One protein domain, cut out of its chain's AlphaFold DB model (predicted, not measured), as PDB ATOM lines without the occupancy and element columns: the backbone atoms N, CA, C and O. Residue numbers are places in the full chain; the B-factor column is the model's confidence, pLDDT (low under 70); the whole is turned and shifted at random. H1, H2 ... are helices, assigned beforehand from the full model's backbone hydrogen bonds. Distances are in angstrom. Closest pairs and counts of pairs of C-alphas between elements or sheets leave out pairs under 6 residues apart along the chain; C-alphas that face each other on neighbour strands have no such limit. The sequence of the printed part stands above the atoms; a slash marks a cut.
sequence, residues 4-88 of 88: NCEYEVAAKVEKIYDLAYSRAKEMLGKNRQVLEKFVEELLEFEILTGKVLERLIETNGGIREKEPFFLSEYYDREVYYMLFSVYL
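AT A GLANCE: This is residues 4 to 88 of the 88 residues of an uncharacterized protein of Cucumis sativus (UniProt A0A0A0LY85). One long helix, H1, makes the long axis; near its last residues the chain turns into a helical hairpin of H2 and H3, and a long link, residues 60 to 72, arches back to the middle of H1, where H4 begins. Residues 4 to 14 of H1 stick out at one end, and residues 79 to 88, most of them in H4, stick out to one side. The printed part has 85 residues, with four named helices in the order H1, H2, H3, H4 and no named strand; the class is all helix. It is elongated, spanning 52 by 33 by 24 A, and only just extended, close to loose, with a radius of gyration of the C-alphas of 18.0 A.

HOW THE PARTS SIT: H1, residues 4 to 30, and H4, residues 73 to 86, only just touch, with 3 pairs of C-alphas within 8 A, through residues 19 to 23 and 74 to 75 alone. Their closest C-alphas, those of Leu 19 and Tyr 74, are 6.6 A apart, and their lines are about perpendicular at 77 degrees. H2, residues 32 to 45, is close to H1 but not clearly touching: the closest C-alphas, of Leu 28 and Leu 35, are 7.6 A apart, and the lines are about perpendicular at 76 degrees. H2, with residues 34 to 38 alone, touches H3, residues 50 to 59; the closest C-alphas, of Val 34 and Ile 57, are 6.2 A apart. This hairpin runs opposite ways at a steep tilt of 45 degrees. H3 is apart from H1 and H4, and H2 is apart from H4. Every O i to N i+4 pair is within hydrogen-bond range in H1, H2 and H3, and 8 of 10 are in H4.

IN THESE COORDINATES: H1 is 39.0 A long, from C-alpha 4 at (-9.478, 41.020, 20.186). H2 is 19.9 A long and H3 14.2 A. H4, 21.3 A, ends with C-alpha 86 at (-24.051, 58.351, 6.272).

THE WHOLE: The two C-alphas farthest apart, of Asn 4 and Glu 44, are 53.6 A apart. The printed part has no cut; the links H1 to H2 and H2 to H3 are tight and H3 to H4 is long. Mean pLDDT of the printed part is 80.6; residues 4 to 5, 67 to 69 and 72 to 88 are under 70.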
ATOM      1  N   ASN A   4      -9.274  40.183  21.384       63.25
ATOM      2  CA  ASN A   4      -9.478  41.020  20.186       63.25
ATOM      3  C   ASN A   4      -8.987  40.382  18.877       63.25
ATOM      4  O   ASN A   4      -9.554  40.656  17.823       63.25
ATOM      5  N   CYS A   5      -7.950  39.543  18.925       68.44
ATOM      6  CA  CYS A   5      -7.361  38.982  17.708       68.44
ATOM      7  C   CYS A   5      -8.299  37.955  17.052       68.44
ATOM      8  O   CYS A   5      -8.436  37.932  15.831       68.44
ATOM      9  N   GLU A   6      -8.995  37.149  17.857       72.62
ATOM     10  CA  GLU A   6      -9.943  36.148  17.362       72.62
ATOM     11  C   GLU A   6     -11.168  36.810  16.722       72.62
ATOM     12  O   GLU A   6     -11.555  36.434  15.615       72.62
ATOM     13  N   TYR A   7     -11.714  37.858  17.352       77.38
ATOM     14  CA  TYR A   7     -12.813  38.642  16.778       77.38
ATOM     15  C   TYR A   7     -12.408  39.353  15.482       77.38
ATOM     16  O   TYR A   7     -13.181  39.377  14.524       77.38
ATOM     17  N   GLU A   8     -11.192  39.901  15.404       79.50
ATOM     18  CA  GLU A   8     -10.695  40.531  14.178       79.50
ATOM     19  C   GLU A   8     -10.505  39.532  13.032       79.50
ATOM     20  O   GLU A   8     -10.808  39.851  11.880       79.50
ATOM     21  N   VAL A   9     -10.005  38.329  13.323       85.38
ATOM     22  CA  VAL A   9      -9.858  37.268  12.318       85.38
ATOM     23  C   VAL A   9     -11.228  36.772  11.867       85.38
ATOM     24  O   VAL A   9     -11.458  36.688  10.661       85.38
ATOM     25  N   ALA A  10     -12.156  36.521  12.795       84.38
ATOM     26  CA  ALA A  10     -13.519  36.109  12.474       84.38
ATOM     27  C   ALA A  10     -14.222  37.134  11.571       84.38
ATOM     28  O   ALA A  10     -14.727  36.770  10.511       84.38
ATOM     29  N   ALA A  11     -14.141  38.422  11.916       85.25
ATOM     30  CA  ALA A  11     -14.729  39.497  11.121       85.25
ATOM     31  C   ALA A  11     -14.103  39.613   9.719       85.25
ATOM     32  O   ALA A  11     -14.788  39.939   8.752       85.25
ATOM     33  N   LYS A  12     -12.796  39.361   9.571       86.88
ATOM     34  CA  LYS A  12     -12.141  39.346   8.250       86.88
ATOM     35  C   LYS A  12     -12.576  38.146   7.413       86.88
ATOM     36  O   LYS A  12     -12.774  38.296   6.211       86.88
ATOM     37  N   VAL A  13     -12.718  36.976   8.030       87.31
ATOM     38  CA  VAL A  13     -13.173  35.755   7.354       87.31
ATOM     39  C   VAL A  13     -14.614  35.914   6.875       87.31
ATOM     40  O   VAL A  13     -14.883  35.660   5.705       87.31
ATOM     41  N   GLU A  14     -15.509  36.399   7.737       87.88
ATOM     42  CA  GLU A  14     -16.905  36.697   7.393       87.88
ATOM     43  C   GLU A  14     -16.990  37.648   6.191       87.88
ATOM     44  O   GLU A  14     -17.617  37.322   5.186       87.88
ATOM     45  N   LYS A  15     -16.219  38.744   6.208       86.50
ATOM     46  CA  LYS A  15     -16.133  39.673   5.070       86.50
ATOM     47  C   LYS A  15     -15.681  39.002   3.774       86.50
ATOM     48  O   LYS A  15     -16.229  39.285   2.715       86.50
ATOM     49  N   ILE A  16     -14.682  38.118   3.818       87.75
ATOM     50  CA  ILE A  16     -14.228  37.396   2.616       87.75
ATOM     51  C   ILE A  16     -15.352  36.508   2.066       87.75
ATOM     52  O   ILE A  16     -15.543  36.463   0.849       87.75
ATOM     53  N   TYR A  17     -16.108  35.839   2.941       88.00
ATOM     54  CA  TYR A  17     -17.264  35.042   2.534       88.00
ATOM     55  C   TYR A  17     -18.352  35.897   1.882       88.00
ATOM     56  O   TYR A  17     -18.820  35.541   0.799       88.00
ATOM     57  N   ASP A  18     -18.702  37.037   2.474       88.44
ATOM     58  CA  ASP A  18     -19.733  37.933   1.940       88.44
ATOM     59  C   ASP A  18     -19.348  38.514   0.576       88.44
ATOM     60  O   ASP A  18     -20.171  38.570  -0.348       88.44
ATOM     61  N   LEU A  19     -18.075  38.884   0.402       88.00
ATOM     62  CA  LEU A  19     -17.546  39.368  -0.874       88.00
ATOM     63  C   LEU A  19     -17.565  38.265  -1.938       88.00
ATOM     64  O   LEU A  19     -18.001  38.500  -3.068       88.00
ATOM     65  N   ALA A  20     -17.140  37.048  -1.584       87.31
ATOM     66  CA  ALA A  20     -17.177  35.902  -2.490       87.31
ATOM     67  C   ALA A  20     -18.616  35.549  -2.895       87.31
ATOM     68  O   ALA A  20     -18.890  35.329  -4.078       87.31
ATOM     69  N   TYR A  21     -19.547  35.561  -1.940       89.81
ATOM     70  CA  TYR A  21     -20.965  35.323  -2.188       89.81
ATOM     71  C   TYR A  21     -21.558  36.385  -3.117       89.81
ATOM     72  O   TYR A  21     -22.206  36.054  -4.112       89.81
ATOM     73  N   SER A  22     -21.294  37.661  -2.836       88.56
ATOM     74  CA  SER A  22     -21.777  38.782  -3.645       88.56
ATOM     75  C   SER A  22     -21.242  38.718  -5.075       88.56
ATOM     76  O   SER A  22     -22.013  38.874  -6.026       88.56
ATOM     77  N   ARG A  23     -19.953  38.397  -5.250       87.56
ATOM     78  CA  ARG A  23     -19.348  38.194  -6.573       87.56
ATOM     79  C   ARG A  23     -19.991  37.028  -7.317       87.56
ATOM     80  O   ARG A  23     -20.360  37.184  -8.480       87.56
ATOM     81  N   ALA A  24     -20.157  35.881  -6.659       89.62
ATOM     82  CA  ALA A  24     -20.799  34.716  -7.259       89.62
ATOM     83  C   ALA A  24     -22.236  35.037  -7.691       89.62
ATOM     84  O   ALA A  24     -22.622  34.750  -8.823       89.62
ATOM     85  N   LYS A  25     -23.010  35.713  -6.834       92.25
ATOM     86  CA  LYS A  25     -24.378  36.145  -7.139       92.25
ATOM     87  C   LYS A  25     -24.428  37.086  -8.342       92.25
ATOM     88  O   LYS A  25     -25.279  36.903  -9.210       92.25
ATOM     89  N   GLU A  26     -23.525  38.064  -8.426       90.12
ATOM     90  CA  GLU A  26     -23.454  38.960  -9.583       90.12
ATOM     91  C   GLU A  26     -23.114  38.197 -10.871       90.12
ATOM     92  O   GLU A  26     -23.757  38.409 -11.900       90.12
ATOM     93  N   MET A  27     -22.147  37.280 -10.814       90.06
ATOM     94  CA  MET A  27     -21.740  36.457 -11.955       90.06
ATOM     95  C   MET A  27     -22.864  35.549 -12.454       90.06
ATOM     96  O   MET A  27     -23.077  35.448 -13.664       90.06
ATOM     97  N   LEU A  28     -23.607  34.927 -11.537       92.50
ATOM     98  CA  LEU A  28     -24.793  34.141 -11.872       92.50
ATOM     99  C   LEU A  28     -25.881  35.027 -12.488       92.50
ATOM    100  O   LEU A  28     -26.473  34.657 -13.496       92.50
ATOM    101  N   GLY A  29     -26.100  36.227 -11.936       93.12
ATOM    102  CA  GLY A  29     -27.059  37.195 -12.470       93.12
ATOM    103  C   GLY A  29     -26.730  37.628 -13.900       93.12
ATOM    104  O   GLY A  29     -27.600  37.605 -14.769       93.12
ATOM    105  N   LYS A  30     -25.461  37.952 -14.170       92.00
ATOM    106  CA  LYS A  30     -24.963  38.305 -15.511       92.00
ATOM    107  C   LYS A  30     -25.074  37.156 -16.517       92.00
ATOM    108  O   LYS A  30     -25.270  37.408 -17.699       92.00
ATOM    109  N   ASN A  31     -24.979  35.911 -16.052       95.06
ATOM    110  CA  ASN A  31     -25.064  34.701 -16.877       95.06
ATOM    111  C   ASN A  31     -26.441  34.026 -16.854       95.06
ATOM    112  O   ASN A  31     -26.567  32.895 -17.324       95.06
ATOM    113  N   ARG A  32     -27.481  34.689 -16.333       95.38
ATOM    114  CA  ARG A  32     -28.805  34.084 -16.133       95.38
ATOM    115  C   ARG A  32     -29.341  33.368 -17.377       95.38
ATOM    116  O   ARG A  32     -29.788  32.237 -17.262       95.38
ATOM    117  N   GLN A  33     -29.246  33.989 -18.552       93.94
ATOM    118  CA  GLN A  33     -29.730  33.401 -19.806       93.94
ATOM    119  C   GLN A  33     -29.027  32.075 -20.143       93.94
ATOM    120  O   GLN A  33     -29.660  31.125 -20.594       93.94
ATOM    121  N   VAL A  34     -27.718  31.988 -19.902       95.50
ATOM    122  CA  VAL A  34     -26.945  30.760 -20.128       95.50
ATOM    123  C   VAL A  34     -27.293  29.702 -19.085       95.50
ATOM    124  O   VAL A  34     -27.418  28.531 -19.426       95.50
ATOM    125  N   LEU A  35     -27.507  30.104 -17.828       95.88
ATOM    126  CA  LEU A  35     -27.939  29.199 -16.759       95.88
ATOM    127  C   LEU A  35     -29.335  28.621 -17.017       95.88
ATOM    128  O   LEU A  35     -29.570  27.464 -16.691       95.88
ATOM    129  N   GLU A  36     -30.245  29.384 -17.624       96.19
ATOM    130  CA  GLU A  36     -31.552  28.873 -18.053       96.19
ATOM    131  C   GLU A  36     -31.385  27.761 -19.106       96.19
ATOM    132  O   GLU A  36     -32.014  26.713 -18.978       96.19
ATOM    133  N   LYS A  37     -30.440  27.902 -20.052       96.00
ATOM    134  CA  LYS A  37     -30.060  26.812 -20.979       96.00
ATOM    135  C   LYS A  37     -29.394  25.628 -20.278       96.00
ATOM    136  O   LYS A  37     -29.691  24.486 -20.602       96.00
ATOM    137  N   PHE A  38     -28.582  25.923 -19.262       95.19
ATOM    138  CA  PHE A  38     -28.208  25.037 -18.152       95.19
ATOM    139  C   PHE A  38     -29.305  24.051 -17.762       95.19
ATOM    140  O   PHE A  38     -29.193  22.829 -17.875       95.19
ATOM    141  N   VAL A  39     -30.370  24.648 -17.243       95.81
ATOM    142  CA  VAL A  39     -31.493  23.948 -16.635       95.81
ATOM    143  C   VAL A  39     -32.318  23.208 -17.681       95.81
ATOM    144  O   VAL A  39     -32.676  22.064 -17.432       95.81
ATOM    145  N   GLU A  40     -32.588  23.814 -18.841       95.75
ATOM    146  CA  GLU A  40     -33.311  23.156 -19.942       95.75
ATOM    147  C   GLU A  40     -32.636  21.836 -20.349       95.75
ATOM    148  O   GLU A  40     -33.278  20.790 -20.366       95.75
ATOM    149  N   GLU A  41     -31.324  21.865 -20.585       95.81
ATOM    150  CA  GLU A  41     -30.566  20.684 -21.008       95.81
ATOM    151  C   GLU A  41     -30.433  19.641 -19.887       95.81
ATOM    152  O   GLU A  41     -30.500  18.441 -20.142       95.81
ATOM    153  N   LEU A  42     -30.295  20.067 -18.624       96.75
ATOM    154  CA  LEU A  42     -30.308  19.141 -17.481       96.75
ATOM    155  C   LEU A  42     -31.667  18.463 -17.288       96.75
ATOM    156  O   LEU A  42     -31.703  17.315 -16.859       96.75
ATOM    157  N   LEU A  43     -32.773  19.147 -17.586       96.88
ATOM    158  CA  LEU A  43     -34.107  18.551 -17.520       96.88
ATOM    159  C   LEU A  43     -34.337  17.524 -18.637       96.88
ATOM    160  O   LEU A  43     -35.078  16.569 -18.423       96.88
ATOM    161  N   GLU A  44     -33.718  17.709 -19.806       96.12
ATOM    162  CA  GLU A  44     -33.849  16.788 -20.944       96.12
ATOM    163  C   GLU A  44     -32.893  15.587 -20.856       96.12
ATOM    164  O   GLU A  44     -33.302  14.454 -21.114       96.12
ATOM    165  N   PHE A  45     -31.631  15.815 -20.481       94.31
ATOM    166  CA  PHE A  45     -30.563  14.812 -20.572       94.31
ATOM    167  C   PHE A  45     -30.041  14.305 -19.221       94.31
ATOM    168  O   PHE A  45     -29.188  13.418 -19.209       94.31
ATOM    169  N   GLU A  46     -30.499  14.873 -18.097       93.31
ATOM    170  CA  GLU A  46     -30.074  14.611 -16.703       93.31
ATOM    171  C   GLU A  46     -28.591  14.900 -16.384       93.31
ATOM    172  O   GLU A  46     -28.232  15.135 -15.229       93.31
ATOM    173  N   ILE A  47     -27.709  14.902 -17.387       94.06
ATOM    174  CA  ILE A  47     -26.260  15.041 -17.246       94.06
ATOM    175  C   ILE A  47     -25.729  15.985 -18.324       94.06
ATOM    176  O   ILE A  47     -25.981  15.804 -19.513       94.06
ATOM    177  N   LEU A  48     -24.880  16.933 -17.918       94.25
ATOM    178  CA  LEU A  48     -24.099  17.758 -18.838       94.25
ATOM    179  C   LEU A  48     -22.612  17.461 -18.713       94.25
ATOM    180  O   LEU A  48     -22.043  17.424 -17.624       94.25
ATOM    181  N   THR A  49     -21.957  17.286 -19.858       95.56
ATOM    182  CA  THR A  49     -20.496  17.167 -19.919       95.56
ATOM    183  C   THR A  49     -19.852  18.545 -20.038       95.56
ATOM    184  O   THR A  49     -20.468  19.488 -20.534       95.56
ATOM    185  N   GLY A  50     -18.570  18.657 -19.675       94.06
ATOM    186  CA  GLY A  50     -17.815  19.909 -19.831       94.06
ATOM    187  C   GLY A  50     -17.864  20.481 -21.255       94.06
ATOM    188  O   GLY A  50     -18.060  21.677 -21.424       94.06
ATOM    189  N   LYS A  51     -17.810  19.622 -22.286       94.56
ATOM    190  CA  LYS A  51     -17.911  20.046 -23.697       94.56
ATOM    191  C   LYS A  51     -19.269  20.660 -24.046       94.56
ATOM    192  O   LYS A  51     -19.345  21.543 -24.897       94.56
ATOM    193  N   VAL A  52     -20.344  20.157 -23.438       93.69
ATOM    194  CA  VAL A  52     -21.695  20.697 -23.639       93.69
ATOM    195  C   VAL A  52     -21.813  22.050 -22.942       93.69
ATOM    196  O   VAL A  52     -22.266  23.006 -23.564       93.69
ATOM    197  N   LEU A  53     -21.304  22.169 -21.712       93.50
ATOM    198  CA  LEU A  53     -21.258  23.442 -20.986       93.50
ATOM    199  C   LEU A  53     -20.478  24.513 -21.758       93.50
ATOM    200  O   LEU A  53     -20.975  25.622 -21.930       93.50
ATOM    201  N   GLU A  54     -19.290  24.182 -22.272       94.19
ATOM    202  CA  GLU A  54     -18.480  25.101 -23.083       94.19
ATOM    203  C   GLU A  54     -19.244  25.595 -24.314       94.19
ATOM    204  O   GLU A  54     -19.344  26.801 -24.534       94.19
ATOM    205  N   ARG A  55     -19.875  24.677 -25.056       94.62
ATOM    206  CA  ARG A  55     -20.681  25.023 -26.232       94.62
ATOM    207  C   ARG A  55     -21.863  25.924 -25.880       94.62
ATOM    208  O   ARG A  55     -22.146  26.873 -26.610       94.62
ATOM    209  N   LEU A  56     -22.566  25.630 -24.788       94.06
ATOM    210  CA  LEU A  56     -23.720  26.412 -24.346       94.06
ATOM    211  C   LEU A  56     -23.302  27.818 -23.902       94.06
ATOM    212  O   LEU A  56     -24.001  28.777 -24.214       94.06
ATOM    213  N   ILE A  57     -22.149  27.962 -23.246       94.19
ATOM    214  CA  ILE A  57     -21.581  29.272 -22.908       94.19
ATOM    215  C   ILE A  57     -21.262  30.060 -24.183       94.19
ATOM    216  O   ILE A  57     -21.695  31.203 -24.308       94.19
ATOM    217  N   GLU A  58     -20.556  29.462 -25.142       93.94
ATOM    218  CA  GLU A  58     -20.160  30.134 -26.389       93.94
ATOM    219  C   GLU A  58     -21.363  30.550 -27.242       93.94
ATOM    220  O   GLU A  58     -21.416  31.672 -27.743       93.94
ATOM    221  N   THR A  59     -22.357  29.669 -27.368       94.31
ATOM    222  CA  THR A  59     -23.528  29.899 -28.229       94.31
ATOM    223  C   THR A  59     -24.480  30.941 -27.643       94.31
ATOM    224  O   THR A  59     -25.133  31.666 -28.388       94.31
ATOM    225  N   ASN A  60     -24.553  31.039 -26.312       92.50
ATOM    226  CA  ASN A  60     -25.490  31.923 -25.616       92.50
ATOM    227  C   ASN A  60     -24.818  33.176 -25.024       92.50
ATOM    228  O   ASN A  60     -25.441  33.887 -24.239       92.50
ATOM    229  N   GLY A  61     -23.561  33.458 -25.391       90.12
ATOM    230  CA  GLY A  61     -22.854  34.679 -24.991       90.12
ATOM    231  C   GLY A  61     -22.485  34.743 -23.505       90.12
ATOM    232  O   GLY A  61     -22.467  35.827 -22.923       90.12
ATOM    233  N   GLY A  62     -22.210  33.599 -22.878       89.31
ATOM    234  CA  GLY A  62     -21.863  33.534 -21.462       89.31
ATOM    235  C   GLY A  62     -20.542  34.231 -21.140       89.31
ATOM    236  O   GLY A  62     -19.535  34.090 -21.834       89.31
ATOM    237  N   ILE A  63     -20.548  34.976 -20.043       88.69
ATOM    238  CA  ILE A  63     -19.409  35.724 -19.529       88.69
ATOM    239  C   ILE A  63     -18.577  34.794 -18.649       88.69
ATOM    240  O   ILE A  63     -19.028  34.347 -17.590       88.69
ATOM    241  N   ARG A  64     -17.339  34.544 -19.075       83.25
ATOM    242  CA  ARG A  64     -16.327  33.821 -18.298       83.25
ATOM    243  C   ARG A  64     -15.382  34.828 -17.655       83.25
ATOM    244  O   ARG A  64     -14.836  35.688 -18.343       83.25
ATOM    245  N   GLU A  65     -15.161  34.692 -16.356       77.38
ATOM    246  CA  GLU A  65     -14.042  35.368 -15.700       77.38
ATOM    247  C   GLU A  65     -12.732  34.742 -16.186       77.38
ATOM    248  O   GLU A  65     -12.635  33.521 -16.344       77.38
ATOM    249  N   LYS A  66     -11.730  35.582 -16.450       73.25
ATOM    250  CA  LYS A  66     -10.362  35.119 -16.680       73.25
ATOM    251  C   LYS A  66      -9.626  35.089 -15.351       73.25
ATOM    252  O   LYS A  66      -9.693  36.046 -14.588       73.25
ATOM    253  N   GLU A  67      -8.887  34.014 -15.129       67.31
ATOM    254  CA  GLU A  67      -7.939  33.938 -14.024       67.31
ATOM    255  C   GLU A  67      -6.768  34.917 -14.244       67.31
ATOM    256  O   GLU A  67      -6.297  35.050 -15.382       67.31
ATOM    257  N   PRO A  68      -6.246  35.551 -13.180       68.69
ATOM    258  CA  PRO A  68      -6.745  35.511 -11.800       68.69
ATOM    259  C   PRO A  68      -7.978  36.410 -11.598       68.69
ATOM    260  O   PRO A  68      -7.966  37.571 -12.010       68.69
ATOM    261  N   PHE A  69      -9.016  35.904 -10.925       67.69
ATOM    262  CA  PHE A  69     -10.139  36.739 -10.479       67.69
ATOM    263  C   PHE A  69      -9.853  37.344  -9.099       67.69
ATOM    264  O   PHE A  69      -9.271  36.705  -8.221       67.69
ATOM    265  N   PHE A  70     -10.279  38.588  -8.887       71.81
ATOM    266  CA  PHE A  70     -10.050  39.307  -7.635       71.81
ATOM    267  C   PHE A  70     -11.377  39.637  -6.954       71.81
ATOM    268  O   PHE A  70     -12.294  40.173  -7.569       71.81
ATOM    269  N   LEU A  71     -11.456  39.386  -5.645       71.94
ATOM    270  CA  LEU A  71     -12.579  39.841  -4.814       71.94
ATOM    271  C   LEU A  71     -12.497  41.348  -4.507       71.94
ATOM    272  O   LEU A  71     -13.432  41.924  -3.957       71.94
ATOM    273  N   SER A  72     -11.374  41.996  -4.841       64.44
ATOM    274  CA  SER A  72     -11.033  43.312  -4.309       64.44
ATOM    275  C   SER A  72     -11.764  44.496  -4.927       64.44
ATOM    276  O   SER A  72     -11.871  45.525  -4.269       64.44
ATOM    277  N   GLU A  73     -12.341  44.358  -6.122       60.91
ATOM    278  CA  GLU A  73     -13.199  45.406  -6.702       60.91
ATOM    279  C   GLU A  73     -14.487  45.653  -5.884       60.91
ATOM    280  O   GLU A  73     -15.161  46.666  -6.075       60.91
ATOM    281  N   TYR A  74     -14.833  44.759  -4.947       54.06
ATOM    282  CA  TYR A  74     -15.968  44.925  -4.030       54.06
ATOM    283  C   TYR A  74     -15.584  45.588  -2.702       54.06
ATOM    284  O   TYR A  74     -16.473  46.122  -2.041       54.06
ATOM    285  N   TYR A  75     -14.292  45.632  -2.333       51.62
ATOM    286  CA  TYR A  75     -13.848  46.370  -1.141       51.62
ATOM    287  C   TYR A  75     -14.130  47.867  -1.281       51.62
ATOM    288  O   TYR A  75     -14.646  48.479  -0.351       51.62
ATOM    289  N   ASP A  76     -13.845  48.453  -2.449       51.03
ATOM    290  CA  ASP A  76     -14.106  49.878  -2.686       51.03
ATOM    291  C   ASP A  76     -15.611  50.170  -2.717       51.03
ATOM    292  O   ASP A  76     -16.079  51.172  -2.178       51.03
ATOM    293  N   ARG A  77     -16.409  49.263  -3.298       51.19
ATOM    294  CA  ARG A  77     -17.849  49.475  -3.477       51.19
ATOM    295  C   ARG A  77     -18.597  49.576  -2.142       51.19
ATOM    296  O   ARG A  77     -19.503  50.397  -2.033       51.19
ATOM    297  N   GLU A  78     -18.206  48.812  -1.120       49.16
ATOM    298  CA  GLU A  78     -18.789  48.941   0.224       49.16
ATOM    299  C   GLU A  78     -18.393  50.234   0.945       49.16
ATOM    300  O   GLU A  78     -19.233  50.815   1.630       49.16
ATOM    301  N   VAL A  79     -17.169  50.740   0.747       50.28
ATOM    302  CA  VAL A  79     -16.776  52.063   1.267       50.28
ATOM    303  C   VAL A  79     -17.685  53.144   0.676       50.28
ATOM    304  O   VAL A  79     -18.176  54.003   1.408       50.28
ATOM    305  N   TYR A  80     -17.998  53.053  -0.620       46.28
ATOM    306  CA  TYR A  80     -18.959  53.950  -1.265       46.28
ATOM    307  C   TYR A  80     -20.384  53.811  -0.707       46.28
ATOM    308  O   TYR A  80     -21.020  54.836  -0.472       46.28
ATOM    309  N   TYR A  81     -20.888  52.597  -0.452       49.62
ATOM    310  CA  TYR A  81     -22.232  52.403   0.122       49.62
ATOM    311  C   TYR A  81     -22.341  52.836   1.594       49.62
ATOM    312  O   TYR A  81     -23.361  53.417   1.977       49.62
ATOM    313  N   MET A  82     -21.304  52.617   2.412       40.78
ATOM    314  CA  MET A  82     -21.256  53.140   3.784       40.78
ATOM    315  C   MET A  82     -21.209  54.666   3.795       40.78
ATOM    316  O   MET A  82     -21.947  55.284   4.556       40.78
ATOM    317  N   LEU A  83     -20.403  55.286   2.926       40.03
ATOM    318  CA  LEU A  83     -20.397  56.740   2.769       40.03
ATOM    319  C   LEU A  83     -21.784  57.238   2.339       40.03
ATOM    320  O   LEU A  83     -22.339  58.116   2.989       40.03
ATOM    321  N   PHE A  84     -22.406  56.636   1.325       42.56
ATOM    322  CA  PHE A  84     -23.733  57.057   0.861       42.56
ATOM    323  C   PHE A  84     -24.827  56.965   1.936       42.56
ATOM    324  O   PHE A  84     -25.713  57.812   1.969       42.56
ATOM    325  N   SER A  85     -24.752  55.974   2.829       46.22
ATOM    326  CA  SER A  85     -25.731  55.780   3.911       46.22
ATOM    327  C   SER A  85     -25.526  56.719   5.107       46.22
ATOM    328  O   SER A  85     -26.414  56.840   5.940       46.22
ATOM    329  N   VAL A  86     -24.362  57.370   5.214       53.59
ATOM    330  CA  VAL A  86     -24.051  58.351   6.272       53.59
ATOM    331  C   VAL A  86     -24.385  59.787   5.837       53.59
ATOM    332  O   VAL A  86     -24.542  60.663   6.684       53.59
ATOM    333  N   TYR A  87     -24.513  60.041   4.531       47.34
ATOM    334  CA  TYR A  87     -24.809  61.366   3.960       47.34
ATOM    335  C   TYR A  87     -26.288  61.575   3.550       47.34
ATOM    336  O   TYR A  87     -26.598  62.597   2.934       47.34
ATOM    337  N   LEU A  88     -27.191  60.646   3.889       44.25
ATOM    338  CA  LEU A  88     -28.651  60.712   3.686       44.25
ATOM    339  C   LEU A  88     -29.377  60.663   5.033       44.25
ATOM    340  O   LEU A  88     -30.366  61.413   5.180       44.25
TER     341      LEU A  88